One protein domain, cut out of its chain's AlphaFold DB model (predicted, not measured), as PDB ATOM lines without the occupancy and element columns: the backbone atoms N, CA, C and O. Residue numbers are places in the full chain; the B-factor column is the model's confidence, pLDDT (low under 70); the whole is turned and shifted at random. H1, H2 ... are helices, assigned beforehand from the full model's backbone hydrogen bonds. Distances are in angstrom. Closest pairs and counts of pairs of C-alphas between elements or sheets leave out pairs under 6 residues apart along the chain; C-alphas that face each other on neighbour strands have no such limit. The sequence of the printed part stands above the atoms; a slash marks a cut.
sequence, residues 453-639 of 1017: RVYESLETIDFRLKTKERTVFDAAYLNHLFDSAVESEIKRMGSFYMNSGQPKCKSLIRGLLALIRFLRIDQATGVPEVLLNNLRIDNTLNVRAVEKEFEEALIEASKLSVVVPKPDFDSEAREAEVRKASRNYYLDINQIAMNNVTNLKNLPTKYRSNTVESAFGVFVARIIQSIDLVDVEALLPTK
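This is residues 453 to 639 of the 1017 residues of an uncharacterized protein of Caenorhabditis remanei (UniProt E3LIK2). Picture an elongated helical body with H3 in its middle: the long H6, H7 and H5 pack on H3, and H1 packs on H6 and H7. H6 makes most of the length, H2 packs on it, and residues 453 to 474 form a long stretch with no named element. The 187 printed residues include eight named helices, H1 to H8 in order, and no named strand; the class is all helix. The whole is compact, with a radius of gyration of the C-alphas of 17.9 A, and spans 61 by 35 by 30 A.

Start at C-alpha 453 and go on to C-alpha 475 at (-40.083, -4.398, -20.615), where H1 begins, residues 475 to 485, 15.3 A long. Next come H2, residues 490 to 493, H3, residues 506 to 518, 17.8 A, and H4, residues 529 to 533. H5, residues 543 to 558, measures 22.5 A, and H6, residues 572 to 602, measures 47.3 A. H7, residues 610 to 625, 20.7 A, has a kink of 34 degrees near residue 619; H8, residues 631 to 634, ends at (-61.259, 2.239, 3.971).

H1, H3, H6 and H7 form a bundle, a group of helices side by side. Look at C-alphas 482 and 624, the closest of H1 and H7, which touch at 6.0 A. H3 touches H6 at Ile 516 and Ala 593, 5.2 A, at a steep tilt of 38 degrees, and H5 at Arg 510 and Ala 557, 5.1 A. H2 touches H6 at Met 493 and Arg 583, 4.9 A; H4 and H5 only just touch, with 3 pairs of C-alphas within 8 A; H8 touches no helix. Every O i to N i+4 pair is within hydrogen-bond range in H1, H3, H4 and H5, against 23 of 27 in H6 and 11 of 12 in H7; H2 and H8 are too short for one.

The C-alphas of Asp 538 and Glu 572 are the farthest apart, 61.6 A. The printed part has no cut; the links H2 to H3 and H5 to H6 are long. Confidence is under 70 at residues 456 to 471, 606 to 611 and 628 to 639.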
ATOM      1  N   ARG A 453     -60.341 -18.917   9.173       77.94
ATOM      2  CA  ARG A 453     -59.338 -19.219   8.149       77.94
ATOM      3  C   ARG A 453     -57.978 -18.661   8.551       77.94
ATOM      4  O   ARG A 453     -57.893 -17.656   9.258       77.94
ATOM      5  N   VAL A 454     -56.917 -19.306   8.069       80.19
ATOM      6  CA  VAL A 454     -55.538 -18.817   8.234       80.19
ATOM      7  C   VAL A 454     -55.301 -17.637   7.289       80.19
ATOM      8  O   VAL A 454     -54.672 -16.656   7.680       80.19
ATOM      9  N   TYR A 455     -55.847 -17.718   6.071       74.38
ATOM     10  CA  TYR A 455     -55.751 -16.712   5.014       74.38
ATOM     11  C   TYR A 455     -57.021 -16.699   4.132       74.38
ATOM     12  O   TYR A 455     -57.824 -17.627   4.164       74.38
ATOM     13  N   GLU A 456     -57.236 -15.634   3.352       67.38
ATOM     14  CA  GLU A 456     -58.400 -15.515   2.446       67.38
ATOM     15  C   GLU A 456     -58.249 -16.365   1.175       67.38
ATOM     16  O   GLU A 456     -57.158 -16.452   0.604       67.38
ATOM     17  N   SER A 457     -59.364 -16.908   0.670       59.25
ATOM     18  CA  SER A 457     -59.431 -17.468  -0.684       59.25
ATOM     19  C   SER A 457     -59.297 -16.365  -1.749       59.25
ATOM     20  O   SER A 457     -59.608 -15.199  -1.514       59.25
ATOM     21  N   LEU A 458     -58.819 -16.736  -2.939       53.47
ATOM     22  CA  LEU A 458     -58.493 -15.830  -4.055       53.47
ATOM     23  C   LEU A 458     -59.671 -15.062  -4.676       53.47
ATOM     24  O   LEU A 458     -59.456 -14.255  -5.578       53.47
ATOM     25  N   GLU A 459     -60.901 -15.304  -4.234       50.47
ATOM     26  CA  GLU A 459     -62.119 -14.832  -4.908       50.47
ATOM     27  C   GLU A 459     -62.310 -13.301  -4.850       50.47
ATOM     28  O   GLU A 459     -63.196 -12.768  -5.514       50.47
ATOM     29  N   THR A 460     -61.466 -12.574  -4.109       50.75
ATOM     30  CA  THR A 460     -61.642 -11.144  -3.802       50.75
ATOM     31  C   THR A 460     -60.764 -10.172  -4.603       50.75
ATOM     32  O   THR A 460     -60.915  -8.964  -4.427       50.75
ATOM     33  N   ILE A 461     -59.868 -10.631  -5.493       59.22
ATOM     34  CA  ILE A 461     -58.956  -9.734  -6.239       59.22
ATOM     35  C   ILE A 461     -59.264  -9.713  -7.739       59.22
ATOM     36  O   ILE A 461     -59.255 -10.737  -8.422       59.22
ATOM     37  N   ASP A 462     -59.470  -8.507  -8.272       62.47
ATOM     38  CA  ASP A 462     -59.693  -8.282  -9.698       62.47
ATOM     39  C   ASP A 462     -58.367  -8.241 -10.481       62.47
ATOM     40  O   ASP A 462     -57.714  -7.202 -10.590       62.47
ATOM     41  N   PHE A 463     -57.986  -9.381 -11.062       67.00
ATOM     42  CA  PHE A 463     -56.834  -9.500 -11.968       67.00
ATOM     43  C   PHE A 463     -57.178  -9.227 -13.446       67.00
ATOM     44  O   PHE A 463     -56.394  -9.554 -14.347       67.00
ATOM     45  N   ARG A 464     -58.353  -8.650 -13.749       67.75
ATOM     46  CA  ARG A 464     -58.705  -8.276 -15.127       67.75
ATOM     47  C   ARG A 464     -57.823  -7.119 -15.595       67.75
ATOM     48  O   ARG A 464     -57.559  -6.178 -14.851       67.75
ATOM     49  N   LEU A 465     -57.408  -7.152 -16.866       67.00
ATOM     50  CA  LEU A 465     -56.712  -6.007 -17.457       67.00
ATOM     51  C   LEU A 465     -57.611  -4.772 -17.423       67.00
ATOM     52  O   LEU A 465     -58.697  -4.767 -18.006       67.00
ATOM     53  N   LYS A 466     -57.111  -3.701 -16.809       69.25
ATOM     54  CA  LYS A 466     -57.811  -2.410 -16.722       69.25
ATOM     55  C   LYS A 466     -57.664  -1.577 -18.009       69.25
ATOM     56  O   LYS A 466     -58.381  -0.597 -18.204       69.25
ATOM     57  N   THR A 467     -56.769  -1.965 -18.919       62.38
ATOM     58  CA  THR A 467     -56.484  -1.257 -20.181       62.38
ATOM     59  C   THR A 467     -57.380  -1.731 -21.331       62.38
ATOM     60  O   THR A 467     -57.416  -2.920 -21.639       62.38
ATOM     61  N   LYS A 468     -58.072  -0.799 -22.008       50.84
ATOM     62  CA  LYS A 468     -59.022  -1.080 -23.111       50.84
ATOM     63  C   LYS A 468     -58.410  -1.063 -24.526       50.84
ATOM     64  O   LYS A 468     -59.109  -1.388 -25.482       50.84
ATOM     65  N   GLU A 469     -57.140  -0.691 -24.685       54.16
ATOM     66  CA  GLU A 469     -56.475  -0.541 -25.992       54.16
ATOM     67  C   GLU A 469     -55.508  -1.700 -26.306       54.16
ATOM     68  O   GLU A 469     -55.104  -2.447 -25.417       54.16
ATOM     69  N   ARG A 470     -55.117  -1.861 -27.585       54.16
ATOM     70  CA  ARG A 470     -54.056  -2.799 -28.010       54.16
ATOM     71  C   ARG A 470     -52.686  -2.290 -27.539       54.16
ATOM     72  O   ARG A 470     -51.914  -1.752 -28.327       54.16
ATOM     73  N   THR A 471     -52.402  -2.437 -26.253       62.34
ATOM     74  CA  THR A 471     -51.118  -2.076 -25.646       62.34
ATOM     75  C   THR A 471     -50.088  -3.181 -25.898       62.34
ATOM     76  O   THR A 471     -50.399  -4.367 -25.795       62.34
ATOM     77  N   VAL A 472     -48.861  -2.802 -26.262       72.00
ATOM     78  CA  VAL A 472     -47.712  -3.719 -26.318       72.00
ATOM     79  C   VAL A 472     -47.045  -3.697 -24.946       72.00
ATOM     80  O   VAL A 472     -46.615  -2.639 -24.495       72.00
ATOM     81  N   PHE A 473     -46.987  -4.846 -24.274       75.31
ATOM     82  CA  PHE A 473     -46.442  -4.966 -22.918       75.31
ATOM     83  C   PHE A 473     -44.943  -5.287 -22.956       75.31
ATOM     84  O   PHE A 473     -44.530  -6.391 -22.609       75.31
ATOM     85  N   ASP A 474     -44.135  -4.337 -23.430       76.00
ATOM     86  CA  ASP A 474     -42.676  -4.474 -23.430       76.00
ATOM     87  C   ASP A 474     -42.058  -4.218 -22.042       76.00
ATOM     88  O   ASP A 474     -42.701  -3.705 -21.117       76.00
ATOM     89  N   ALA A 475     -40.782  -4.575 -21.884       79.81
ATOM     90  CA  ALA A 475     -40.083  -4.398 -20.615       79.81
ATOM     91  C   ALA A 475     -40.073  -2.938 -20.112       79.81
ATOM     92  O   ALA A 475     -40.110  -2.716 -18.901       79.81
ATOM     93  N   ALA A 476     -40.028  -1.931 -20.992       81.38
ATOM     94  CA  ALA A 476     -40.010  -0.528 -20.574       81.38
ATOM     95  C   ALA A 476     -41.368  -0.102 -19.995       81.38
ATOM     96  O   ALA A 476     -41.408   0.520 -18.931       81.38
ATOM     97  N   TYR A 477     -42.460  -0.509 -20.647       84.88
ATOM     98  CA  TYR A 477     -43.823  -0.291 -20.176       84.88
ATOM     99  C   TYR A 477     -44.070  -0.963 -18.822       84.88
ATOM    100  O   TYR A 477     -44.568  -0.316 -17.904       84.88
ATOM    101  N   LEU A 478     -43.676  -2.233 -18.663       86.44
ATOM    102  CA  LEU A 478     -43.864  -2.974 -17.408       86.44
ATOM    103  C   LEU A 478     -43.088  -2.359 -16.236       86.44
ATOM    104  O   LEU A 478     -43.600  -2.328 -15.122       86.44
ATOM    105  N   ASN A 479     -41.884  -1.830 -16.483       86.94
ATOM    106  CA  ASN A 479     -41.118  -1.110 -15.460       86.94
ATOM    107  C   ASN A 479     -41.825   0.186 -15.037       86.94
ATOM    108  O   ASN A 479     -42.023   0.404 -13.850       86.94
ATOM    109  N   HIS A 480     -42.272   1.004 -15.996       87.06
ATOM    110  CA  HIS A 480     -43.027   2.222 -15.683       87.06
ATOM    111  C   HIS A 480     -44.329   1.907 -14.929       87.06
ATOM    112  O   HIS A 480     -44.710   2.618 -14.002       87.06
ATOM    113  N   LEU A 481     -45.025   0.839 -15.329       86.94
ATOM    114  CA  LEU A 481     -46.244   0.387 -14.670       86.94
ATOM    115  C   LEU A 481     -45.967  -0.034 -13.219       86.94
ATOM    116  O   LEU A 481     -46.722   0.351 -12.330       86.94
ATOM    117  N   PHE A 482     -44.873  -0.762 -12.972       89.94
ATOM    118  CA  PHE A 482     -44.448  -1.154 -11.626       89.94
ATOM    119  C   PHE A 482     -44.102   0.062 -10.760       89.94
ATOM    120  O   PHE A 482     -44.652   0.196  -9.670       89.94
ATOM    121  N   ASP A 483     -43.290   0.991 -11.276       88.12
ATOM    122  CA  ASP A 483     -42.906   2.226 -10.573       88.12
ATOM    123  C   ASP A 483     -44.129   3.068 -10.173       88.12
ATOM    124  O   ASP A 483     -44.123   3.726  -9.136       88.12
ATOM    125  N   SER A 484     -45.199   3.030 -10.977       84.81
ATOM    126  CA  SER A 484     -46.457   3.727 -10.682       84.81
ATOM    127  C   SER A 484     -47.364   3.015  -9.671       84.81
ATOM    128  O   SER A 484     -48.272   3.647  -9.134       84.81
ATOM    129  N   ALA A 485     -47.152   1.717  -9.430       83.81
ATOM    130  CA  ALA A 485     -48.008   0.885  -8.583       83.81
ATOM    131  C   ALA A 485     -47.488   0.742  -7.140       83.81
ATOM    132  O   ALA A 485     -48.270   0.485  -6.226       83.81
ATOM    133  N   VAL A 486     -46.180   0.895  -6.919       85.69
ATOM    134  CA  VAL A 486     -45.540   0.679  -5.612       85.69
ATOM    135  C   VAL A 486     -45.434   1.964  -4.785       85.69
ATOM    136  O   VAL A 486     -45.295   3.066  -5.311       85.69
ATOM    137  N   GLU A 487     -45.481   1.835  -3.458       82.75
ATOM    138  CA  GLU A 487     -45.345   2.966  -2.533       82.75
ATOM    139  C   GLU A 487     -43.878   3.386  -2.370       82.75
ATOM    140  O   GLU A 487     -42.983   2.543  -2.240       82.75
ATOM    141  N   SER A 488     -43.650   4.701  -2.312       78.12
ATOM    142  CA  SER A 488     -42.333   5.326  -2.137       78.12
ATOM    143  C   SER A 488     -42.210   6.110  -0.822       78.12
ATOM    144  O   SER A 488     -41.096   6.376  -0.362       78.12
ATOM    145  N   GLU A 489     -43.323   6.429  -0.150       79.88
ATOM    146  CA  GLU A 489     -43.322   7.141   1.126       79.88
ATOM    147  C   GLU A 489     -43.068   6.204   2.324       79.88
ATOM    148  O   GLU A 489     -43.921   5.416   2.738       79.88
ATOM    149  N   ILE A 490     -41.907   6.369   2.974       72.38
ATOM    150  CA  ILE A 490     -41.470   5.566   4.136       72.38
ATOM    151  C   ILE A 490     -42.514   5.517   5.265       72.38
ATOM    152  O   ILE A 490     -42.661   4.491   5.931       72.38
ATOM    153  N   LYS A 491     -43.232   6.621   5.511       74.06
ATOM    154  CA  LYS A 491     -44.244   6.694   6.578       74.06
ATOM    155  C   LYS A 491     -45.433   5.773   6.309       74.06
ATOM    156  O   LYS A 491     -45.914   5.132   7.240       74.06
ATOM    157  N   ARG A 492     -45.868   5.671   5.051       78.44
ATOM    158  CA  ARG A 492     -46.981   4.805   4.644       78.44
ATOM    159  C   ARG A 492     -46.609   3.326   4.708       78.44
ATOM    160  O   ARG A 492     -47.420   2.534   5.184       78.44
ATOM    161  N   MET A 493     -45.358   2.977   4.388       83.38
ATOM    162  CA  MET A 493     -44.852   1.592   4.447       83.38
ATOM    163  C   MET A 493     -44.976   0.949   5.836       83.38
ATOM    164  O   MET A 493     -45.206  -0.253   5.963       83.38
ATOM    165  N   GLY A 494     -44.836   1.743   6.902       80.38
ATOM    166  CA  GLY A 494     -45.005   1.247   8.271       80.38
ATOM    167  C   GLY A 494     -46.456   0.912   8.633       80.38
ATOM    168  O   GLY A 494     -46.685   0.212   9.608       80.38
ATOM    169  N   SER A 495     -47.437   1.388   7.864       80.75
ATOM    170  CA  SER A 495     -48.872   1.192   8.129       80.75
ATOM    171  C   SER A 495     -49.513   0.058   7.322       80.75
ATOM    172  O   SER A 495     -50.730  -0.116   7.359       80.75
ATOM    173  N   PHE A 496     -48.706  -0.721   6.593       84.56
ATOM    174  CA  PHE A 496     -49.188  -1.831   5.765       84.56
ATOM    175  C   PHE A 496     -49.603  -3.061   6.560       84.56
ATOM    176  O   PHE A 496     -50.256  -3.934   5.994       84.56
ATOM    177  N   TYR A 497     -49.286  -3.107   7.850       84.38
ATOM    178  CA  TYR A 497     -49.704  -4.143   8.782       84.38
ATOM    179  C   TYR A 497     -50.450  -3.533   9.970       84.38
ATOM    180  O   TYR A 497     -50.155  -2.423  10.413       84.38
ATOM    181  N   MET A 498     -51.433  -4.273  10.474       80.44
ATOM    182  CA  MET A 498     -52.169  -3.954  11.695       80.44
ATOM    183  C   MET A 498     -51.361  -4.370  12.927       80.44
ATOM    184  O   MET A 498     -50.493  -5.235  12.838       80.44
ATOM    185  N   ASN A 499     -51.709  -3.846  14.106       80.12
ATOM    186  CA  ASN A 499     -51.069  -4.247  15.370       80.12
ATOM    187  C   ASN A 499     -51.216  -5.742  15.678       80.12
ATOM    188  O   ASN A 499     -50.404  -6.293  16.418       80.12
ATOM    189  N   SER A 500     -52.202  -6.417  15.083       76.62
ATOM    190  CA  SER A 500     -52.328  -7.869  15.179       76.62
ATOM    191  C   SER A 500     -51.267  -8.647  14.398       76.62
ATOM    192  O   SER A 500     -51.196  -9.861  14.532       76.62
ATOM    193  N   GLY A 501     -50.444  -7.968  13.597       82.00
ATOM    194  CA  GLY A 501     -49.471  -8.591  12.707       82.00
ATOM    195  C   GLY A 501     -50.034  -8.943  11.333       82.00
ATOM    196  O   GLY A 501     -49.289  -9.414  10.484       82.00
ATOM    197  N   GLN A 502     -51.325  -8.719  11.083       81.25
ATOM    198  CA  GLN A 502     -51.965  -9.035   9.804       81.25
ATOM    199  C   GLN A 502     -51.781  -7.909   8.771       81.25
ATOM    200  O   GLN A 502     -51.801  -6.733   9.152       81.25
ATOM    201  N   PRO A 503     -51.650  -8.213   7.467       80.69
ATOM    202  CA  PRO A 503     -51.547  -7.186   6.438       80.69
ATOM    203  C   PRO A 503     -52.838  -6.371   6.319       80.69
ATOM    204  O   PRO A 503     -53.924  -6.902   6.081       80.69
ATOM    205  N   LYS A 504     -52.692  -5.052   6.428       78.44
ATOM    206  CA  LYS A 504     -53.723  -4.058   6.126       78.44
ATOM    207  C   LYS A 504     -53.871  -3.866   4.611       78.44
ATOM    208  O   LYS A 504     -54.985  -3.831   4.109       78.44
ATOM    209  N   CYS A 505     -52.754  -3.773   3.883       79.44
ATOM    210  CA  CYS A 505     -52.723  -3.567   2.425       79.44
ATOM    211  C   CYS A 505     -52.533  -4.899   1.688       79.44
ATOM    212  O   CYS A 505     -51.461  -5.182   1.148       79.44
ATOM    213  N   LYS A 506     -53.560  -5.754   1.712       80.00
ATOM    214  CA  LYS A 506     -53.471  -7.139   1.216       80.00
ATOM    215  C   LYS A 506     -53.135  -7.188  -0.274       80.00
ATOM    216  O   LYS A 506     -52.238  -7.930  -0.661       80.00
ATOM    217  N   SER A 507     -53.798  -6.367  -1.089       80.56
ATOM    218  CA  SER A 507     -53.618  -6.330  -2.548       80.56
ATOM    219  C   SER A 507     -52.178  -5.990  -2.947       80.56
ATOM    220  O   SER A 507     -51.595  -6.647  -3.810       80.56
ATOM    221  N   LEU A 508     -51.569  -5.027  -2.247       84.62
ATOM    222  CA  LEU A 508     -50.171  -4.638  -2.432       84.62
ATOM    223  C   LEU A 508     -49.209  -5.792  -2.130       84.62
ATOM    224  O   LEU A 508     -48.386  -6.148  -2.973       84.62
ATOM    225  N   ILE A 509     -49.319  -6.394  -0.942       87.19
ATOM    226  CA  ILE A 509     -48.403  -7.465  -0.525       87.19
ATOM    227  C   ILE A 509     -48.577  -8.707  -1.411       87.19
ATOM    228  O   ILE A 509     -47.581  -9.269  -1.867       87.19
ATOM    229  N   ARG A 510     -49.819  -9.095  -1.730       86.44
ATOM    230  CA  ARG A 510     -50.114 -10.225  -2.628       86.44
ATOM    231  C   ARG A 510     -49.543 -10.006  -4.026       86.44
ATOM    232  O   ARG A 510     -48.891 -10.899  -4.554       86.44
ATOM    233  N   GLY A 511     -49.744  -8.825  -4.615       87.75
ATOM    234  CA  GLY A 511     -49.230  -8.521  -5.952       87.75
ATOM    235  C   GLY A 511     -47.703  -8.605  -6.027       87.75
ATOM    236  O   GLY A 511     -47.161  -9.202  -6.958       87.75
ATOM    237  N   LEU A 512     -46.998  -8.098  -5.010       90.69
ATOM    238  CA  LEU A 512     -45.539  -8.209  -4.928       90.69
ATOM    239  C   LEU A 512     -45.075  -9.668  -4.794       90.69
ATOM    240  O   LEU A 512     -44.182 -10.089  -5.529       90.69
ATOM    241  N   LEU A 513     -45.698 -10.463  -3.919       91.38
ATOM    242  CA  LEU A 513     -45.365 -11.885  -3.755       91.38
ATOM    243  C   LEU A 513     -45.648 -12.699  -5.027       91.38
ATOM    244  O   LEU A 513     -44.817 -13.513  -5.438       91.38
ATOM    245  N   ALA A 514     -46.770 -12.427  -5.697       91.19
ATOM    246  CA  ALA A 514     -47.118 -13.048  -6.970       91.19
ATOM    247  C   ALA A 514     -46.083 -12.718  -8.055       91.19
ATOM    248  O   ALA A 514     -45.660 -13.616  -8.782       91.19
ATOM    249  N   LEU A 515     -45.604 -11.468  -8.131       93.19
ATOM    250  CA  LEU A 515     -44.523 -11.084  -9.049       93.19
ATOM    251  C   LEU A 515     -43.218 -11.815  -8.738       93.19
ATOM    252  O   LEU A 515     -42.564 -12.306  -9.657       93.19
ATOM    253  N   ILE A 516     -42.839 -11.911  -7.461       94.19
ATOM    254  CA  ILE A 516     -41.624 -12.623  -7.042       94.19
ATOM    255  C   ILE A 516     -41.690 -14.092  -7.474       94.19
ATOM    256  O   ILE A 516     -40.717 -14.609  -8.025       94.19
ATOM    257  N   ARG A 517     -42.840 -14.748  -7.268       93.06
ATOM    258  CA  ARG A 517     -43.050 -16.149  -7.651       93.06
ATOM    259  C   ARG A 517     -43.084 -16.333  -9.169       93.06
ATOM    260  O   ARG A 517     -42.370 -17.188  -9.687       93.06
ATOM    261  N   PHE A 518     -43.883 -15.534  -9.870       94.75
ATOM    262  CA  PHE A 518     -44.119 -15.671 -11.310       94.75
ATOM    263  C   PHE A 518     -42.889 -15.303 -12.154       94.75
ATOM    264  O   PHE A 518     -42.643 -15.899 -13.203       94.75
ATOM    265  N   LEU A 519     -42.082 -14.346 -11.686       94.12
ATOM    266  CA  LEU A 519     -40.853 -13.904 -12.352       94.12
ATOM    267  C   LEU A 519     -39.585 -14.529 -11.757       94.12
ATOM    268  O   LEU A 519     -38.496 -13.982 -11.949       94.12
ATOM    269  N   ARG A 520     -39.696 -15.663 -11.052       92.94
ATOM    270  CA  ARG A 520     -38.525 -16.380 -10.531       92.94
ATOM    271  C   ARG A 520     -37.543 -16.680 -11.664       92.94
ATOM    272  O   ARG A 520     -37.924 -17.204 -12.710       92.94
ATOM    273  N   ILE A 521     -36.283 -16.316 -11.451       90.00
ATOM    274  CA  ILE A 521     -35.229 -16.393 -12.463       90.00
ATOM    275  C   ILE A 521     -34.538 -17.757 -12.403       90.00
ATOM    276  O   ILE A 521     -34.105 -18.184 -11.333       90.00
ATOM    277  N   ASP A 522     -34.346 -18.378 -13.566       87.44
ATOM    278  CA  ASP A 522     -33.457 -19.527 -13.716       87.44
ATOM    279  C   ASP A 522     -31.994 -19.077 -13.573       87.44
ATOM    280  O   ASP A 522     -31.499 -18.266 -14.363       87.44
ATOM    281  N   GLN A 523     -31.279 -19.609 -12.578       84.94
ATOM    282  CA  GLN A 523     -29.913 -19.168 -12.263       84.94
ATOM    283  C   GLN A 523     -28.909 -19.437 -13.394       84.94
ATOM    284  O   GLN A 523     -27.894 -18.747 -13.481       84.94
ATOM    285  N   ALA A 524     -29.177 -20.415 -14.267       82.19
ATOM    286  CA  ALA A 524     -28.283 -20.762 -15.368       82.19
ATOM    287  C   ALA A 524     -28.411 -19.802 -16.562       82.19
ATOM    288  O   ALA A 524     -27.422 -19.516 -17.239       82.19
ATOM    289  N   THR A 525     -29.618 -19.307 -16.840       80.81
ATOM    290  CA  THR A 525     -29.906 -18.511 -18.043       80.81
ATOM    291  C   THR A 525     -30.242 -17.049 -17.764       80.81
ATOM    292  O   THR A 525     -30.201 -16.242 -18.693       80.81
ATOM    293  N   GLY A 526     -30.570 -16.690 -16.520       81.94
ATOM    294  CA  GLY A 526     -30.979 -15.336 -16.144       81.94
ATOM    295  C   GLY A 526     -32.364 -14.936 -16.669       81.94
ATOM    296  O   GLY A 526     -32.697 -13.753 -16.660       81.94
ATOM    297  N   VAL A 527     -33.170 -15.889 -17.145       86.44
ATOM    298  CA  VAL A 527     -34.509 -15.666 -17.721       86.44
ATOM    299  C   VAL A 527     -35.582 -16.215 -16.769       86.44
ATOM    300  O   VAL A 527     -35.306 -17.193 -16.074       86.44
ATOM    301  N   PRO A 528     -36.797 -15.627 -16.708       91.44
ATOM    302  CA  PRO A 528     -37.880 -16.179 -15.899       91.44
ATOM    303  C   PRO A 528     -38.185 -17.641 -16.249       91.44
ATOM    304  O   PRO A 528     -38.408 -17.973 -17.416       91.44
ATOM    305  N   GLU A 529     -38.236 -18.509 -15.241       92.06
ATOM    306  CA  GLU A 529     -38.471 -19.949 -15.413       92.06
ATOM    307  C   GLU A 529     -39.807 -20.236 -16.103       92.06
ATOM    308  O   GLU A 529     -39.869 -21.055 -17.019       92.06
ATOM    309  N   VAL A 530     -40.865 -19.507 -15.727       92.25
ATOM    310  CA  VAL A 530     -42.199 -19.640 -16.332       92.25
ATOM    311  C   VAL A 530     -42.150 -19.358 -17.835       92.25
ATOM    312  O   VAL A 530     -42.815 -20.042 -18.613       92.25
ATOM    313  N   LEU A 531     -41.338 -18.389 -18.270       88.88
ATOM    314  CA  LEU A 531     -41.156 -18.094 -19.689       88.88
ATOM    315  C   LEU A 531     -40.393 -19.225 -20.394       88.88
ATOM    316  O   LEU A 531     -40.813 -19.668 -21.460       88.88
ATOM    317  N   LEU A 532     -39.300 -19.716 -19.801       87.94
ATOM    318  CA  LEU A 532     -38.469 -20.780 -20.382       87.94
ATOM    319  C   LEU A 532     -39.226 -22.098 -20.544       87.94
ATOM    320  O   LEU A 532     -39.196 -22.694 -21.620       87.94
ATOM    321  N   ASN A 533     -39.923 -22.527 -19.493       89.19
ATOM    322  CA  ASN A 533     -40.592 -23.826 -19.439       89.19
ATOM    323  C   ASN A 533     -41.801 -23.907 -20.381       89.19
ATOM    324  O   ASN A 533     -42.226 -25.000 -20.752       89.19
ATOM    325  N   ASN A 534     -42.341 -22.757 -20.794       89.62
ATOM    326  CA  ASN A 534     -43.558 -22.667 -21.599       89.62
ATOM    327  C   ASN A 534     -43.326 -22.151 -23.030       89.62
ATOM    328  O   ASN A 534     -44.292 -21.910 -23.764       89.62
ATOM    329  N   LEU A 535     -42.065 -22.006 -23.450       86.44
ATOM    330  CA  LEU A 535     -41.693 -21.718 -24.834       86.44
ATOM    331  C   LEU A 535     -41.781 -22.982 -25.697       86.44
ATOM    332  O   LEU A 535     -41.228 -24.032 -25.375       86.44
ATOM    333  N   ARG A 536     -42.466 -22.872 -26.833       81.56
ATOM    334  CA  ARG A 536     -42.559 -23.945 -27.825       81.56
ATOM    335  C   ARG A 536     -41.356 -23.930 -28.768       81.56
ATOM    336  O   ARG A 536     -40.690 -22.912 -28.945       81.56
ATOM    337  N   ILE A 537     -41.129 -25.063 -29.434       78.38
ATOM    338  CA  ILE A 537     -40.047 -25.257 -30.420       78.38
ATOM    339  C   ILE A 537     -40.141 -24.243 -31.580       78.38
ATOM    340  O   ILE A 537     -39.129 -23.879 -32.169       78.38
ATOM    341  N   ASP A 538     -41.346 -23.752 -31.886       76.81
ATOM    342  CA  ASP A 538     -41.621 -22.752 -32.928       76.81
ATOM    343  C   ASP A 538     -41.447 -21.289 -32.463       76.81
ATOM    344  O   ASP A 538     -41.810 -20.369 -33.195       76.81
ATOM    345  N   ASN A 539     -40.884 -21.058 -31.270       72.69
ATOM    346  CA  ASN A 539     -40.750 -19.743 -30.635       72.69
ATOM    347  C   ASN A 539     -42.095 -19.032 -30.382       72.69
ATOM    348  O   ASN A 539     -42.163 -17.803 -30.421       72.69
ATOM    349  N   THR A 540     -43.164 -19.782 -30.095       80.06
ATOM    350  CA  THR A 540     -44.430 -19.243 -29.568       80.06
ATOM    351  C   THR A 540     -44.637 -19.617 -28.095       80.06
ATOM    352  O   THR A 540     -44.058 -20.582 -27.595       80.06
ATOM    353  N   LEU A 541     -45.450 -18.840 -27.369       85.19
ATOM    354  CA  LEU A 541     -45.717 -19.059 -25.942       85.19
ATOM    355  C   LEU A 541     -46.926 -19.983 -25.737       85.19
ATOM    356  O   LEU A 541     -47.993 -19.761 -26.316       85.19
ATOM    357  N   ASN A 542     -46.805 -20.987 -24.866       88.56
ATOM    358  CA  ASN A 542     -47.940 -21.811 -24.457       88.56
ATOM    359  C   ASN A 542     -48.818 -21.088 -23.420       88.56
ATOM    360  O   ASN A 542     -48.746 -21.365 -22.226       88.56
ATOM    361  N   VAL A 543     -49.673 -20.179 -23.894       86.69
ATOM    362  CA  VAL A 543     -50.499 -19.291 -23.051       86.69
ATOM    363  C   VAL A 543     -51.290 -20.040 -21.973       86.69
ATOM    364  O   VAL A 543     -51.324 -19.586 -20.841       86.69
ATOM    365  N   ARG A 544     -51.871 -21.212 -22.276       87.31
ATOM    366  CA  ARG A 544     -52.643 -21.989 -21.284       87.31
ATOM    367  C   ARG A 544     -51.793 -22.495 -20.118       87.31
ATOM    368  O   ARG A 544     -52.278 -22.558 -18.999       87.31
ATOM    369  N   ALA A 545     -50.552 -22.892 -20.389       90.06
ATOM    370  CA  ALA A 545     -49.654 -23.373 -19.344       90.06
ATOM    371  C   ALA A 545     -49.101 -22.208 -18.509       90.06
ATOM    372  O   ALA A 545     -48.997 -22.326 -17.296       90.06
ATOM    373  N   VAL A 546     -48.857 -21.053 -19.140       91.00
ATOM    374  CA  VAL A 546     -48.512 -19.810 -18.430       91.00
ATOM    375  C   VAL A 546     -49.670 -19.311 -17.563       91.00
ATOM    376  O   VAL A 546     -49.422 -18.874 -16.448       91.00
ATOM    377  N   GLU A 547     -50.921 -19.412 -18.026       88.56
ATOM    378  CA  GLU A 547     -52.107 -19.084 -17.218       88.56
ATOM    379  C   GLU A 547     -52.191 -19.977 -15.969       88.56
ATOM    380  O   GLU A 547     -52.467 -19.478 -14.885       88.56
ATOM    381  N   LYS A 548     -51.856 -21.272 -16.078       89.06
ATOM    382  CA  LYS A 548     -51.805 -22.178 -14.915       89.06
ATOM    383  C   LYS A 548     -50.724 -21.765 -13.907       89.06
ATOM    384  O   LYS A 548     -50.996 -21.698 -12.716       89.06
ATOM    385  N   GLU A 549     -49.514 -21.464 -14.378       92.81
ATOM    386  CA  GLU A 549     -48.417 -20.963 -13.527       92.81
ATOM    387  C   GLU A 549     -48.759 -19.605 -12.892       92.81
ATOM    388  O   GLU A 549     -48.369 -19.317 -11.761       92.81
ATOM    389  N   PHE A 550     -49.509 -18.767 -13.611       90.25
ATOM    390  CA  PHE A 550     -50.051 -17.513 -13.099       90.25
ATOM    391  C   PHE A 550     -51.046 -17.773 -11.962       90.25
ATOM    392  O   PHE A 550     -50.854 -17.234 -10.876       90.25
ATOM    393  N   GLU A 551     -52.045 -18.639 -12.157       86.06
ATOM    394  CA  GLU A 551     -53.012 -19.017 -11.114       86.06
ATOM    395  C   GLU A 551     -52.319 -19.610  -9.876       86.06
ATOM    396  O   GLU A 551     -52.623 -19.216  -8.751       86.06
ATOM    397  N   GLU A 552     -51.333 -20.492 -10.059       87.81
ATOM    398  CA  GLU A 552     -50.541 -21.059  -8.958       87.81
ATOM    399  C   GLU A 552     -49.739 -19.994  -8.200       87.81
ATOM    400  O   GLU A 552     -49.677 -20.021  -6.969       87.81
ATOM    401  N   ALA A 553     -49.147 -19.030  -8.912       89.50
ATOM    402  CA  ALA A 553     -48.442 -17.918  -8.282       89.50
ATOM    403  C   ALA A 553     -49.388 -17.037  -7.456       89.50
ATOM    404  O   ALA A 553     -48.997 -16.562  -6.389       89.50
ATOM    405  N   LEU A 554     -50.631 -16.855  -7.913       84.62
ATOM    406  CA  LEU A 554     -51.657 -16.146  -7.154       84.62
ATOM    407  C   LEU A 554     -52.076 -16.921  -5.899       84.62
ATOM    408  O   LEU A 554     -52.161 -16.320  -4.828       84.62
ATOM    409  N   ILE A 555     -52.291 -18.239  -6.007       81.31
ATOM    410  CA  ILE A 555     -52.658 -19.100  -4.866       81.31
ATOM    411  C   ILE A 555     -51.575 -19.036  -3.793       81.31
ATOM    412  O   ILE A 555     -51.876 -18.875  -2.616       81.31
ATOM    413  N   GLU A 556     -50.306 -19.128  -4.183       84.69
ATOM    414  CA  GLU A 556     -49.219 -19.060  -3.208       84.69
ATOM    415  C   GLU A 556     -49.084 -17.653  -2.608       84.69
ATOM    416  O   GLU A 556     -48.825 -17.512  -1.417       84.69
ATOM    417  N   ALA A 557     -49.328 -16.602  -3.395       86.00
ATOM    418  CA  ALA A 557     -49.297 -15.229  -2.906       86.00
ATOM    419  C   ALA A 557     -50.453 -14.885  -1.950       86.00
ATOM    420  O   ALA A 557     -50.326 -13.935  -1.176       86.00
ATOM    421  N   SER A 558     -51.572 -15.625  -1.972       78.38
ATOM    422  CA  SER A 558     -52.688 -15.392  -1.045       78.38
ATOM    423  C   SER A 558     -52.366 -15.800   0.397       78.38
ATOM    424  O   SER A 558     -52.987 -15.262   1.322       78.38
ATOM    425  N   LYS A 559     -51.355 -16.664   0.588       80.69
ATOM    426  CA  LYS A 559     -50.789 -17.082   1.880       80.69
ATOM    427  C   LYS A 559     -49.955 -15.962   2.496       80.69
ATOM    428  O   LYS A 559     -48.727 -15.989   2.544       80.69
ATOM    429  N   LEU A 560     -50.651 -14.928   2.942       79.62
ATOM    430  CA  LEU A 560     -50.036 -13.750   3.524       79.62
ATOM    431  C   LEU A 560     -49.417 -14.059   4.892       79.62
ATOM    432  O   LEU A 560     -50.113 -14.463   5.820       79.62
ATOM    433  N   SER A 561     -48.114 -13.817   5.020       76.00
ATOM    434  CA  SER A 561     -47.412 -13.953   6.295       76.00
ATOM    435  C   SER A 561     -47.863 -12.902   7.311       76.00
ATOM    436  O   SER A 561     -48.206 -11.771   6.963       76.00
ATOM    437  N   VAL A 562     -47.813 -13.285   8.586       84.38
ATOM    438  CA  VAL A 562     -48.122 -12.428   9.734       84.38
ATOM    439  C   VAL A 562     -46.816 -11.907  10.335       84.38
ATOM    440  O   VAL A 562     -45.846 -12.650  10.471       84.38
ATOM    441  N   VAL A 563     -46.779 -10.628  10.703       87.19
ATOM    442  CA  VAL A 563     -45.670 -10.026  11.453       87.19
ATOM    443  C   VAL A 563     -45.827 -10.364  12.932       87.19
ATOM    444  O   VAL A 563     -46.808  -9.968  13.556       87.19
ATOM    445  N   VAL A 564     -44.830 -11.042  13.497       87.06
ATOM    446  CA  VAL A 564     -44.811 -11.468  14.902       87.06
ATOM    447  C   VAL A 564     -43.760 -10.657  15.656       87.06
ATOM    448  O   VAL A 564     -42.581 -11.003  15.613       87.06
ATOM    449  N   PRO A 565     -44.144  -9.535  16.285       85.81
ATOM    450  CA  PRO A 565     -43.217  -8.705  17.039       85.81
ATOM    451  C   PRO A 565     -43.019  -9.266  18.458       85.81
ATOM    452  O   PRO A 565     -43.887  -9.960  19.002       85.81
ATOM    453  N   LYS A 566     -41.910  -8.903  19.102       85.44
ATOM    454  CA  LYS A 566     -41.599  -9.306  20.478       85.44
ATOM    455  C   LYS A 566     -42.609  -8.766  21.514       85.44
ATOM    456  O   LYS A 566     -43.029  -9.547  22.364       85.44
ATOM    457  N   PRO A 567     -43.066  -7.495  21.483       86.50
ATOM    458  CA  PRO A 567     -43.981  -6.949  22.482       86.50
ATOM    459  C   PRO A 567     -45.395  -7.532  22.395       86.50
ATOM    460  O   PRO A 567     -45.890  -7.869  21.316       86.50
ATOM    461  N   ASP A 568     -46.068  -7.586  23.542       80.81
ATOM    462  CA  ASP A 568     -47.431  -8.109  23.680       80.81
ATOM    463  C   ASP A 568     -48.486  -7.283  22.960       80.81
ATOM    464  O   ASP A 568     -48.304  -6.087  22.737       80.81
ATOM    465  N   PHE A 569     -49.616  -7.921  22.638       75.88
ATOM    466  CA  PHE A 569     -50.759  -7.281  21.977       75.88
ATOM    467  C   PHE A 569     -51.223  -6.001  22.682       75.88
ATOM    468  O   PHE A 569     -51.530  -5.023  22.004       75.88
ATOM    469  N   ASP A 570     -51.182  -5.982  24.015       71.00
ATOM    470  CA  ASP A 570     -51.615  -4.844  24.835       71.00
ATOM    471  C   ASP A 570     -50.473  -3.853  25.161       71.00
ATOM    472  O   ASP A 570     -50.664  -2.900  25.916       71.00
ATOM    473  N   SER A 571     -49.267  -4.059  24.615       80.81
ATOM    474  CA  SER A 571     -48.109  -3.194  24.862       80.81
ATOM    475  C   SER A 571     -48.100  -1.964  23.953       80.81
ATOM    476  O   SER A 571     -48.159  -2.081  22.727       80.81
ATOM    477  N   GLU A 572     -47.864  -0.782  24.533       78.81
ATOM    478  CA  GLU A 572     -47.639   0.465  23.780       78.81
ATOM    479  C   GLU A 572     -46.443   0.366  22.810       78.81
ATOM    480  O   GLU A 572     -46.409   1.038  21.779       78.81
ATOM    481  N   ALA A 573     -45.470  -0.510  23.095       86.75
ATOM    482  CA  ALA A 573     -44.289  -0.705  22.255       86.75
ATOM    483  C   ALA A 573     -44.567  -1.525  20.980       86.75
ATOM    484  O   ALA A 573     -43.813  -1.415  20.007       86.75
ATOM    485  N   ARG A 574     -45.645  -2.325  20.949       86.69
ATOM    486  CA  ARG A 574     -45.939  -3.238  19.831       86.69
ATOM    487  C   ARG A 574     -46.160  -2.491  18.528       86.69
ATOM    488  O   ARG A 574     -45.626  -2.878  17.495       86.69
ATOM    489  N   GLU A 575     -46.905  -1.394  18.584       85.56
ATOM    490  CA  GLU A 575     -47.239  -0.598  17.405       85.56
ATOM    491  C   GLU A 575     -45.975  -0.072  16.699       85.56
ATOM    492  O   GLU A 575     -45.862  -0.109  15.473       85.56
ATOM    493  N   ALA A 576     -44.981   0.383  17.468       87.56
ATOM    494  CA  ALA A 576     -43.713   0.861  16.923       87.56
ATOM    495  C   ALA A 576     -42.906  -0.266  16.257       87.56
ATOM    496  O   ALA A 576     -42.301  -0.059  15.199       87.56
ATOM    497  N   GLU A 577     -42.913  -1.459  16.850       90.12
ATOM    498  CA  GLU A 577     -42.184  -2.611  16.326       90.12
ATOM    499  C   GLU A 577     -42.837  -3.195  15.072       90.12
ATOM    500  O   GLU A 577     -42.144  -3.405  14.075       90.12
ATOM    501  N   VAL A 578     -44.166  -3.342  15.068       88.38
ATOM    502  CA  VAL A 578     -44.930  -3.749  13.879       88.38
ATOM    503  C   VAL A 578     -44.678  -2.777  12.734       88.38
ATOM    504  O   VAL A 578     -44.392  -3.215  11.625       88.38
ATOM    505  N   ARG A 579     -44.685  -1.459  12.986       87.81
ATOM    506  CA  ARG A 579     -44.370  -0.462  11.946       87.81
ATOM    507  C   ARG A 579     -42.973  -0.641  11.365       87.81
ATOM    508  O   ARG A 579     -42.781  -0.524  10.152       87.81
ATOM    509  N   LYS A 580     -41.983  -0.907  12.219       90.81
ATOM    510  CA  LYS A 580     -40.597  -1.132  11.794       90.81
ATOM    511  C   LYS A 580     -40.478  -2.416  10.969       90.81
ATOM    512  O   LYS A 580     -39.871  -2.376   9.899       90.81
ATOM    513  N   ALA A 581     -41.064  -3.513  11.440       89.69
ATOM    514  CA  ALA A 581     -41.059  -4.804  10.760       89.69
ATOM    515  C   ALA A 581     -41.820  -4.749   9.425       89.69
ATOM    516  O   ALA A 581     -41.273  -5.154   8.406       89.69
ATOM    517  N   SER A 582     -43.008  -4.134   9.407       88.88
ATOM    518  CA  SER A 582     -43.815  -3.856   8.208       88.88
ATOM    519  C   SER A 582     -42.996  -3.152   7.132       88.88
ATOM    520  O   SER A 582     -42.952  -3.589   5.983       88.88
ATOM    521  N   ARG A 583     -42.303  -2.071   7.512       89.75
ATOM    522  CA  ARG A 583     -41.462  -1.308   6.587       89.75
ATOM    523  C   ARG A 583     -40.325  -2.157   6.028       89.75
ATOM    524  O   ARG A 583     -40.095  -2.127   4.825       89.75
ATOM    525  N   ASN A 584     -39.597  -2.861   6.892       91.12
ATOM    526  CA  ASN A 584     -38.452  -3.666   6.470       91.12
ATOM    527  C   ASN A 584     -38.895  -4.791   5.525       91.12
ATOM    528  O   ASN A 584     -38.357  -4.907   4.431       91.12
ATOM    529  N   TYR A 585     -39.950  -5.523   5.896       90.81
ATOM    530  CA  TYR A 585     -40.517  -6.586   5.072       90.81
ATOM    531  C   TYR A 585     -40.952  -6.078   3.694       90.81
ATOM    532  O   TYR A 585     -40.605  -6.678   2.680       90.81
ATOM    533  N   TYR A 586     -41.658  -4.941   3.640       90.19
ATOM    534  CA  TYR A 586     -42.052  -4.323   2.373       90.19
ATOM    535  C   TYR A 586     -40.843  -3.959   1.501       90.19
ATOM    536  O   TYR A 586     -40.848  -4.248   0.307       90.19
ATOM    537  N   LEU A 587     -39.814  -3.328   2.079       91.06
ATOM    538  CA  LEU A 587     -38.609  -2.946   1.337       91.06
ATOM    539  C   LEU A 587     -37.916  -4.168   0.729       91.06
ATOM    540  O   LEU A 587     -37.530  -4.119  -0.439       91.06
ATOM    541  N   ASP A 588     -37.823  -5.260   1.487       91.81
ATOM    542  CA  ASP A 588     -37.191  -6.498   1.035       91.81
ATOM    543  C   ASP A 588     -37.951  -7.109  -0.152       91.81
ATOM    544  O   ASP A 588     -37.366  -7.333  -1.217       91.81
ATOM    545  N   ILE A 589     -39.269  -7.314  -0.026       91.88
ATOM    546  CA  ILE A 589     -40.070  -7.902  -1.114       91.88
ATOM    547  C   ILE A 589     -40.151  -6.970  -2.331       91.88
ATOM    548  O   ILE A 589     -40.050  -7.429  -3.470       91.88
ATOM    549  N   ASN A 590     -40.270  -5.657  -2.117       91.62
ATOM    550  CA  ASN A 590     -40.342  -4.684  -3.202       91.62
ATOM    551  C   ASN A 590     -39.029  -4.642  -3.990       91.62
ATOM    552  O   ASN A 590     -39.051  -4.610  -5.218       91.62
ATOM    553  N   GLN A 591     -37.882  -4.715  -3.307       93.06
ATOM    554  CA  GLN A 591     -36.578  -4.746  -3.965       93.06
ATOM    555  C   GLN A 591     -36.408  -5.998  -4.836       93.06
ATOM    556  O   GLN A 591     -35.895  -5.903  -5.954       93.06
ATOM    557  N   ILE A 592     -36.850  -7.164  -4.356       94.00
ATOM    558  CA  ILE A 592     -36.795  -8.413  -5.131       94.00
ATOM    559  C   ILE A 592     -37.723  -8.321  -6.350       94.00
ATOM    560  O   ILE A 592     -37.293  -8.613  -7.469       94.00
ATOM    561  N   ALA A 593     -38.965  -7.866  -6.163       92.75
ATOM    562  CA  ALA A 593     -39.922  -7.685  -7.254       92.75
ATOM    563  C   ALA A 593     -39.399  -6.695  -8.312       92.75
ATOM    564  O   ALA A 593     -39.404  -7.007  -9.505       92.75
ATOM    565  N   MET A 594     -38.853  -5.555  -7.877       92.19
ATOM    566  CA  MET A 594     -38.226  -4.547  -8.739       92.19
ATOM    567  C   MET A 594     -37.080  -5.146  -9.563       92.19
ATOM    568  O   MET A 594     -37.011  -4.937 -10.778       92.19
ATOM    569  N   ASN A 595     -36.192  -5.920  -8.929       91.75
ATOM    570  CA  ASN A 595     -35.079  -6.578  -9.614       91.75
ATOM    571  C   ASN A 595     -35.587  -7.561 -10.682       91.75
ATOM    572  O   ASN A 595     -35.090  -7.546 -11.811       91.75
ATOM    573  N   ASN A 596     -36.610  -8.358 -10.361       92.25
ATOM    574  CA  ASN A 596     -37.205  -9.323 -11.289       92.25
ATOM    575  C   ASN A 596     -37.875  -8.637 -12.494       92.25
ATOM    576  O   ASN A 596     -37.664  -9.055 -13.634       92.25
ATOM    577  N   VAL A 597     -38.624  -7.551 -12.273       90.69
ATOM    578  CA  VAL A 597     -39.253  -6.760 -13.351       90.69
ATOM    579  C   VAL A 597     -38.197  -6.041 -14.200       90.69
ATOM    580  O   VAL A 597     -38.285  -6.018 -15.431       90.69
ATOM    581  N   THR A 598     -37.151  -5.496 -13.573       89.50
ATOM    582  CA  THR A 598     -36.040  -4.840 -14.284       89.50
ATOM    583  C   THR A 598     -35.280  -5.832 -15.158       89.50
ATOM    584  O   THR A 598     -34.888  -5.491 -16.278       89.50
ATOM    585  N   ASN A 599     -35.125  -7.078 -14.701       88.12
ATOM    586  CA  ASN A 599     -34.425  -8.124 -15.439       88.12
ATOM    587  C   ASN A 599     -35.070  -8.446 -16.802       88.12
ATOM    588  O   ASN A 599     -34.376  -8.873 -17.726       88.12
ATOM    589  N   LEU A 600     -36.359  -8.140 -17.000       85.25
ATOM    590  CA  LEU A 600     -37.018  -8.270 -18.307       85.25
ATOM    591  C   LEU A 600     -36.340  -7.411 -19.396       85.25
ATOM    592  O   LEU A 600     -36.286  -7.808 -20.559       85.25
ATOM    593  N   LYS A 601     -35.714  -6.280 -19.029       83.44
ATOM    594  CA  LYS A 601     -34.924  -5.440 -19.953       83.44
ATOM    595  C   LYS A 601     -33.648  -6.117 -20.446       83.44
ATOM    596  O   LYS A 601     -33.060  -5.637 -21.416       83.44
ATOM    597  N   ASN A 602     -33.219  -7.202 -19.803       82.06
ATOM    598  CA  ASN A 602     -31.984  -7.931 -20.088       82.06
ATOM    599  C   ASN A 602     -32.234  -9.283 -20.771       82.06
ATOM    600  O   ASN A 602     -31.286 -10.030 -21.002       82.06
ATOM    601  N   LEU A 603     -33.479  -9.586 -21.165       80.06
ATOM    602  CA  LEU A 603     -33.800 -10.836 -21.856       80.06
ATOM    603  C   LEU A 603     -32.937 -11.022 -23.121       80.06
ATOM    604  O   LEU A 603     -32.761 -10.061 -23.878       80.06
ATOM    605  N   PRO A 604     -32.412 -12.230 -23.392       75.56
ATOM    606  CA  PRO A 604     -31.701 -12.533 -24.631       75.56
ATOM    607  C   PRO A 604     -32.516 -12.194 -25.886       75.56
ATOM    608  O   PRO A 604     -33.722 -12.430 -25.931       75.56
ATOM    609  N   THR A 605     -31.854 -11.729 -26.950       70.38
ATOM    610  CA  THR A 605     -32.500 -11.289 -28.205       70.38
ATOM    611  C   THR A 605     -33.405 -12.355 -28.830       70.38
ATOM    612  O   THR A 605     -34.423 -12.018 -29.424       70.38
ATOM    613  N   LYS A 606     -33.087 -13.645 -28.640       69.12
ATOM    614  CA  LYS A 606     -33.917 -14.777 -29.096       69.12
ATOM    615  C   LYS A 606     -35.326 -14.816 -28.486       69.12
ATOM    616  O   LYS A 606     -36.201 -15.447 -29.063       69.12
ATOM    617  N   TYR A 607     -35.544 -14.151 -27.351       69.06
ATOM    618  CA  TYR A 607     -36.832 -14.096 -26.652       69.06
ATOM    619  C   TYR A 607     -37.541 -12.738 -26.798       69.06
ATOM    620  O   TYR A 607     -38.713 -12.628 -26.451       69.06
ATOM    621  N   ARG A 608     -36.874 -11.721 -27.372       64.00
ATOM    622  CA  ARG A 608     -37.427 -10.376 -27.631       64.00
ATOM    623  C   ARG A 608     -38.165 -10.287 -28.967       64.00
ATOM    624  O   ARG A 608     -37.844  -9.472 -29.831       64.00
ATOM    625  N   SER A 609     -39.129 -11.178 -29.172       64.88
ATOM    626  CA  SER A 609     -40.099 -11.037 -30.258       64.88
ATOM    627  C   SER A 609     -41.312 -10.288 -29.718       64.88
ATOM    628  O   SER A 609     -41.885 -10.735 -28.724       64.88
ATOM    629  N   ASN A 610     -41.743  -9.210 -30.391       64.12
ATOM    630  CA  ASN A 610     -42.901  -8.391 -29.988       64.12
ATOM    631  C   ASN A 610     -44.141  -9.231 -29.635       64.12
ATOM    632  O   ASN A 610     -44.952  -8.818 -28.816       64.12
ATOM    633  N   THR A 611     -44.309 -10.409 -30.243       68.94
ATOM    634  CA  THR A 611     -45.440 -11.306 -29.975       68.94
ATOM    635  C   THR A 611     -45.264 -12.133 -28.697       68.94
ATOM    636  O   THR A 611     -46.212 -12.245 -27.929       68.94
ATOM    637  N   VAL A 612     -44.081 -12.705 -28.449       72.56
ATOM    638  CA  VAL A 612     -43.808 -13.557 -27.271       72.56
ATOM    639  C   VAL A 612     -43.658 -12.710 -26.013       72.56
ATOM    640  O   VAL A 612     -44.265 -13.016 -24.990       72.56
ATOM    641  N   GLU A 613     -42.890 -11.624 -26.116       74.06
ATOM    642  CA  GLU A 613     -42.648 -10.681 -25.025       74.06
ATOM    643  C   GLU A 613     -43.955 -10.018 -24.585       74.06
ATOM    644  O   GLU A 613     -44.272 -10.032 -23.401       74.06
ATOM    645  N   SER A 614     -44.776  -9.557 -25.535       78.25
ATOM    646  CA  SER A 614     -46.085  -8.982 -25.214       78.25
ATOM    647  C   SER A 614     -47.057 -10.031 -24.655       78.25
ATOM    648  O   SER A 614     -47.760  -9.747 -23.691       78.25
ATOM    649  N   ALA A 615     -47.079 -11.266 -25.182       81.12
ATOM    650  CA  ALA A 615     -47.960 -12.324 -24.671       81.12
ATOM    651  C   ALA A 615     -47.634 -12.732 -23.224       81.12
ATOM    652  O   ALA A 615     -48.550 -12.956 -22.437       81.12
ATOM    653  N   PHE A 616     -46.351 -12.804 -22.863       87.50
ATOM    654  CA  PHE A 616     -45.928 -13.031 -21.479       87.50
ATOM    655  C   PHE A 616     -46.155 -11.780 -20.612       87.50
ATOM    656  O   PHE A 616     -46.660 -11.876 -19.494       87.50
ATOM    657  N   GLY A 617     -45.864 -10.596 -21.157       86.25
ATOM    658  CA  GLY A 617     -46.035  -9.302 -20.498       86.25
ATOM    659  C   GLY A 617     -47.479  -8.986 -20.103       86.25
ATOM    660  O   GLY A 617     -47.683  -8.320 -19.093       86.25
ATOM    661  N   VAL A 618     -48.482  -9.520 -20.811       86.94
ATOM    662  CA  VAL A 618     -49.904  -9.435 -20.416       86.94
ATOM    663  C   VAL A 618     -50.126  -9.986 -19.005       86.94
ATOM    664  O   VAL A 618     -50.819  -9.352 -18.212       86.94
ATOM    665  N   PHE A 619     -49.529 -11.132 -18.665       89.38
ATOM    666  CA  PHE A 619     -49.669 -11.739 -17.338       89.38
ATOM    667  C   PHE A 619     -48.990 -10.898 -16.263       89.38
ATOM    668  O   PHE A 619     -49.592 -10.609 -15.235       89.38
ATOM    669  N   VAL A 620     -47.774 -10.426 -16.539       91.12
ATOM    670  CA  VAL A 620     -47.031  -9.540 -15.629       91.12
ATOM    671  C   VAL A 620     -47.808  -8.243 -15.383       91.12
ATOM    672  O   VAL A 620     -47.956  -7.817 -14.241       91.12
ATOM    673  N   ALA A 621     -48.374  -7.649 -16.435       88.00
ATOM    674  CA  ALA A 621     -49.194  -6.450 -16.334       88.00
ATOM    675  C   ALA A 621     -50.465  -6.677 -15.507       88.00
ATOM    676  O   ALA A 621     -50.822  -5.792 -14.736       88.00
ATOM    677  N   ARG A 622     -51.122  -7.845 -15.613       88.00
ATOM    678  CA  ARG A 622     -52.273  -8.192 -14.754       88.00
ATOM    679  C   ARG A 622     -51.895  -8.185 -13.274       88.00
ATOM    680  O   ARG A 622     -52.626  -7.592 -12.489       88.00
ATOM    681  N   ILE A 623     -50.755  -8.781 -12.906       89.19
ATOM    682  CA  ILE A 623     -50.289  -8.796 -11.507       89.19
ATOM    683  C   ILE A 623     -49.927  -7.379 -11.035       89.19
ATOM    684  O   ILE A 623     -50.268  -6.987  -9.924       89.19
ATOM    685  N   ILE A 624     -49.267  -6.566 -11.867       89.44
ATOM    686  CA  ILE A 624     -48.939  -5.185 -11.473       89.44
ATOM    687  C   ILE A 624     -50.220  -4.345 -11.327       89.44
ATOM    688  O   ILE A 624     -50.346  -3.573 -10.387       89.44
ATOM    689  N   GLN A 625     -51.203  -4.509 -12.216       86.19
ATOM    690  CA  GLN A 625     -52.467  -3.755 -12.181       86.19
ATOM    691  C   GLN A 625     -53.407  -4.157 -11.034       86.19
ATOM    692  O   GLN A 625     -54.344  -3.402 -10.733       86.19
ATOM    693  N   SER A 626     -53.184  -5.318 -10.409       80.94
ATOM    694  CA  SER A 626     -53.882  -5.729  -9.187       80.94
ATOM    695  C   SER A 626     -53.266  -5.138  -7.916       80.94
ATOM    696  O   SER A 626     -53.886  -5.218  -6.860       80.94
ATOM    697  N   ILE A 627     -52.060  -4.559  -7.989       83.50
ATOM    698  CA  ILE A 627     -51.490  -3.797  -6.875       83.50
ATOM    699  C   ILE A 627     -52.313  -2.512  -6.739       83.50
ATOM    700  O   ILE A 627     -52.255  -1.630  -7.594       83.50
ATOM    701  N   ASP A 628     -53.110  -2.436  -5.677       69.44
ATOM    702  CA  ASP A 628     -53.925  -1.270  -5.348       69.44
ATOM    703  C   ASP A 628     -53.463  -0.656  -4.017       69.44
ATOM    704  O   ASP A 628     -53.249  -1.365  -3.030       69.44
ATOM    705  N   LEU A 629     -53.299   0.669  -3.998       59.75
ATOM    706  CA  LEU A 629     -52.931   1.462  -2.816       59.75
ATOM    707  C   LEU A 629     -54.172   1.984  -2.057       59.75
ATOM    708  O   LEU A 629     -54.026   2.589  -0.994       59.75
ATOM    709  N   VAL A 630     -55.386   1.767  -2.584       53.12
ATOM    710  CA  VAL A 630     -56.654   2.300  -2.042       53.12
ATOM    711  C   VAL A 630     -57.068   1.659  -0.699       53.12
ATOM    712  O   VAL A 630     -57.812   2.277   0.065       53.12
ATOM    713  N   ASP A 631     -56.507   0.502  -0.317       53.19
ATOM    714  CA  ASP A 631     -56.812  -0.200   0.953       53.19
ATOM    715  C   ASP A 631     -56.450   0.592   2.235       53.19
ATOM    716  O   ASP A 631     -56.861   0.236   3.345       53.19
ATOM    717  N   VAL A 632     -55.680   1.684   2.129       49.00
ATOM    718  CA  VAL A 632     -55.176   2.426   3.301       49.00
ATOM    719  C   VAL A 632     -56.285   3.205   4.027       49.00
ATOM    720  O   VAL A 632     -56.242   3.295   5.262       49.00
ATOM    721  N   GLU A 633     -57.269   3.740   3.294       39.28
ATOM    722  CA  GLU A 633     -58.264   4.698   3.813       39.28
ATOM    723  C   GLU A 633     -59.612   4.067   4.213       39.28
ATOM    724  O   GLU A 633     -60.306   4.623   5.064       39.28
ATOM    725  N   ALA A 634     -59.970   2.889   3.684       42.75
ATOM    726  CA  ALA A 634     -61.259   2.239   3.971       42.75
ATOM    727  C   ALA A 634     -61.277   1.411   5.276       42.75
ATOM    728  O   ALA A 634     -62.334   1.183   5.866       42.75
ATOM    729  N   LEU A 635     -60.110   0.980   5.767       47.41
ATOM    730  CA  LEU A 635     -59.989   0.191   6.994       47.41
ATOM    731  C   LEU A 635     -59.726   1.115   8.191       47.41
ATOM    732  O   LEU A 635     -58.587   1.538   8.440       47.41
ATOM    733  N   LEU A 636     -60.799   1.432   8.925       42.84
ATOM    734  CA  LEU A 636     -60.738   2.118  10.219       42.84
ATOM    735  C   LEU A 636     -59.685   1.437  11.125       42.84
ATOM    736  O   LEU A 636     -59.743   0.217  11.287       42.84
ATOM    737  N   PRO A 637     -58.754   2.187  11.753       39.09
ATOM    738  CA  PRO A 637     -57.648   1.643  12.563       39.09
ATOM    739  C   PRO A 637     -58.048   0.802  13.790       39.09
ATOM    740  O   PRO A 637     -57.176   0.309  14.496       39.09
ATOM    741  N   THR A 638     -59.342   0.678  14.084       42.84
ATOM    742  CA  THR A 638     -59.878   0.194  15.363       42.84
ATOM    743  C   THR A 638     -60.534  -1.187  15.311       42.84
ATOM    744  O   THR A 638     -60.969  -1.671  16.350       42.84
ATOM    745  N   LYS A 639     -60.625  -1.843  14.147       50.69
ATOM    746  CA  LYS A 639     -61.345  -3.121  14.000       50.69
ATOM    747  C   LYS A 639     -60.421  -4.346  14.058       50.69
ATOM    748  O   LYS A 639     -60.295  -5.070  13.079       50.69
TER     749      LYS A 639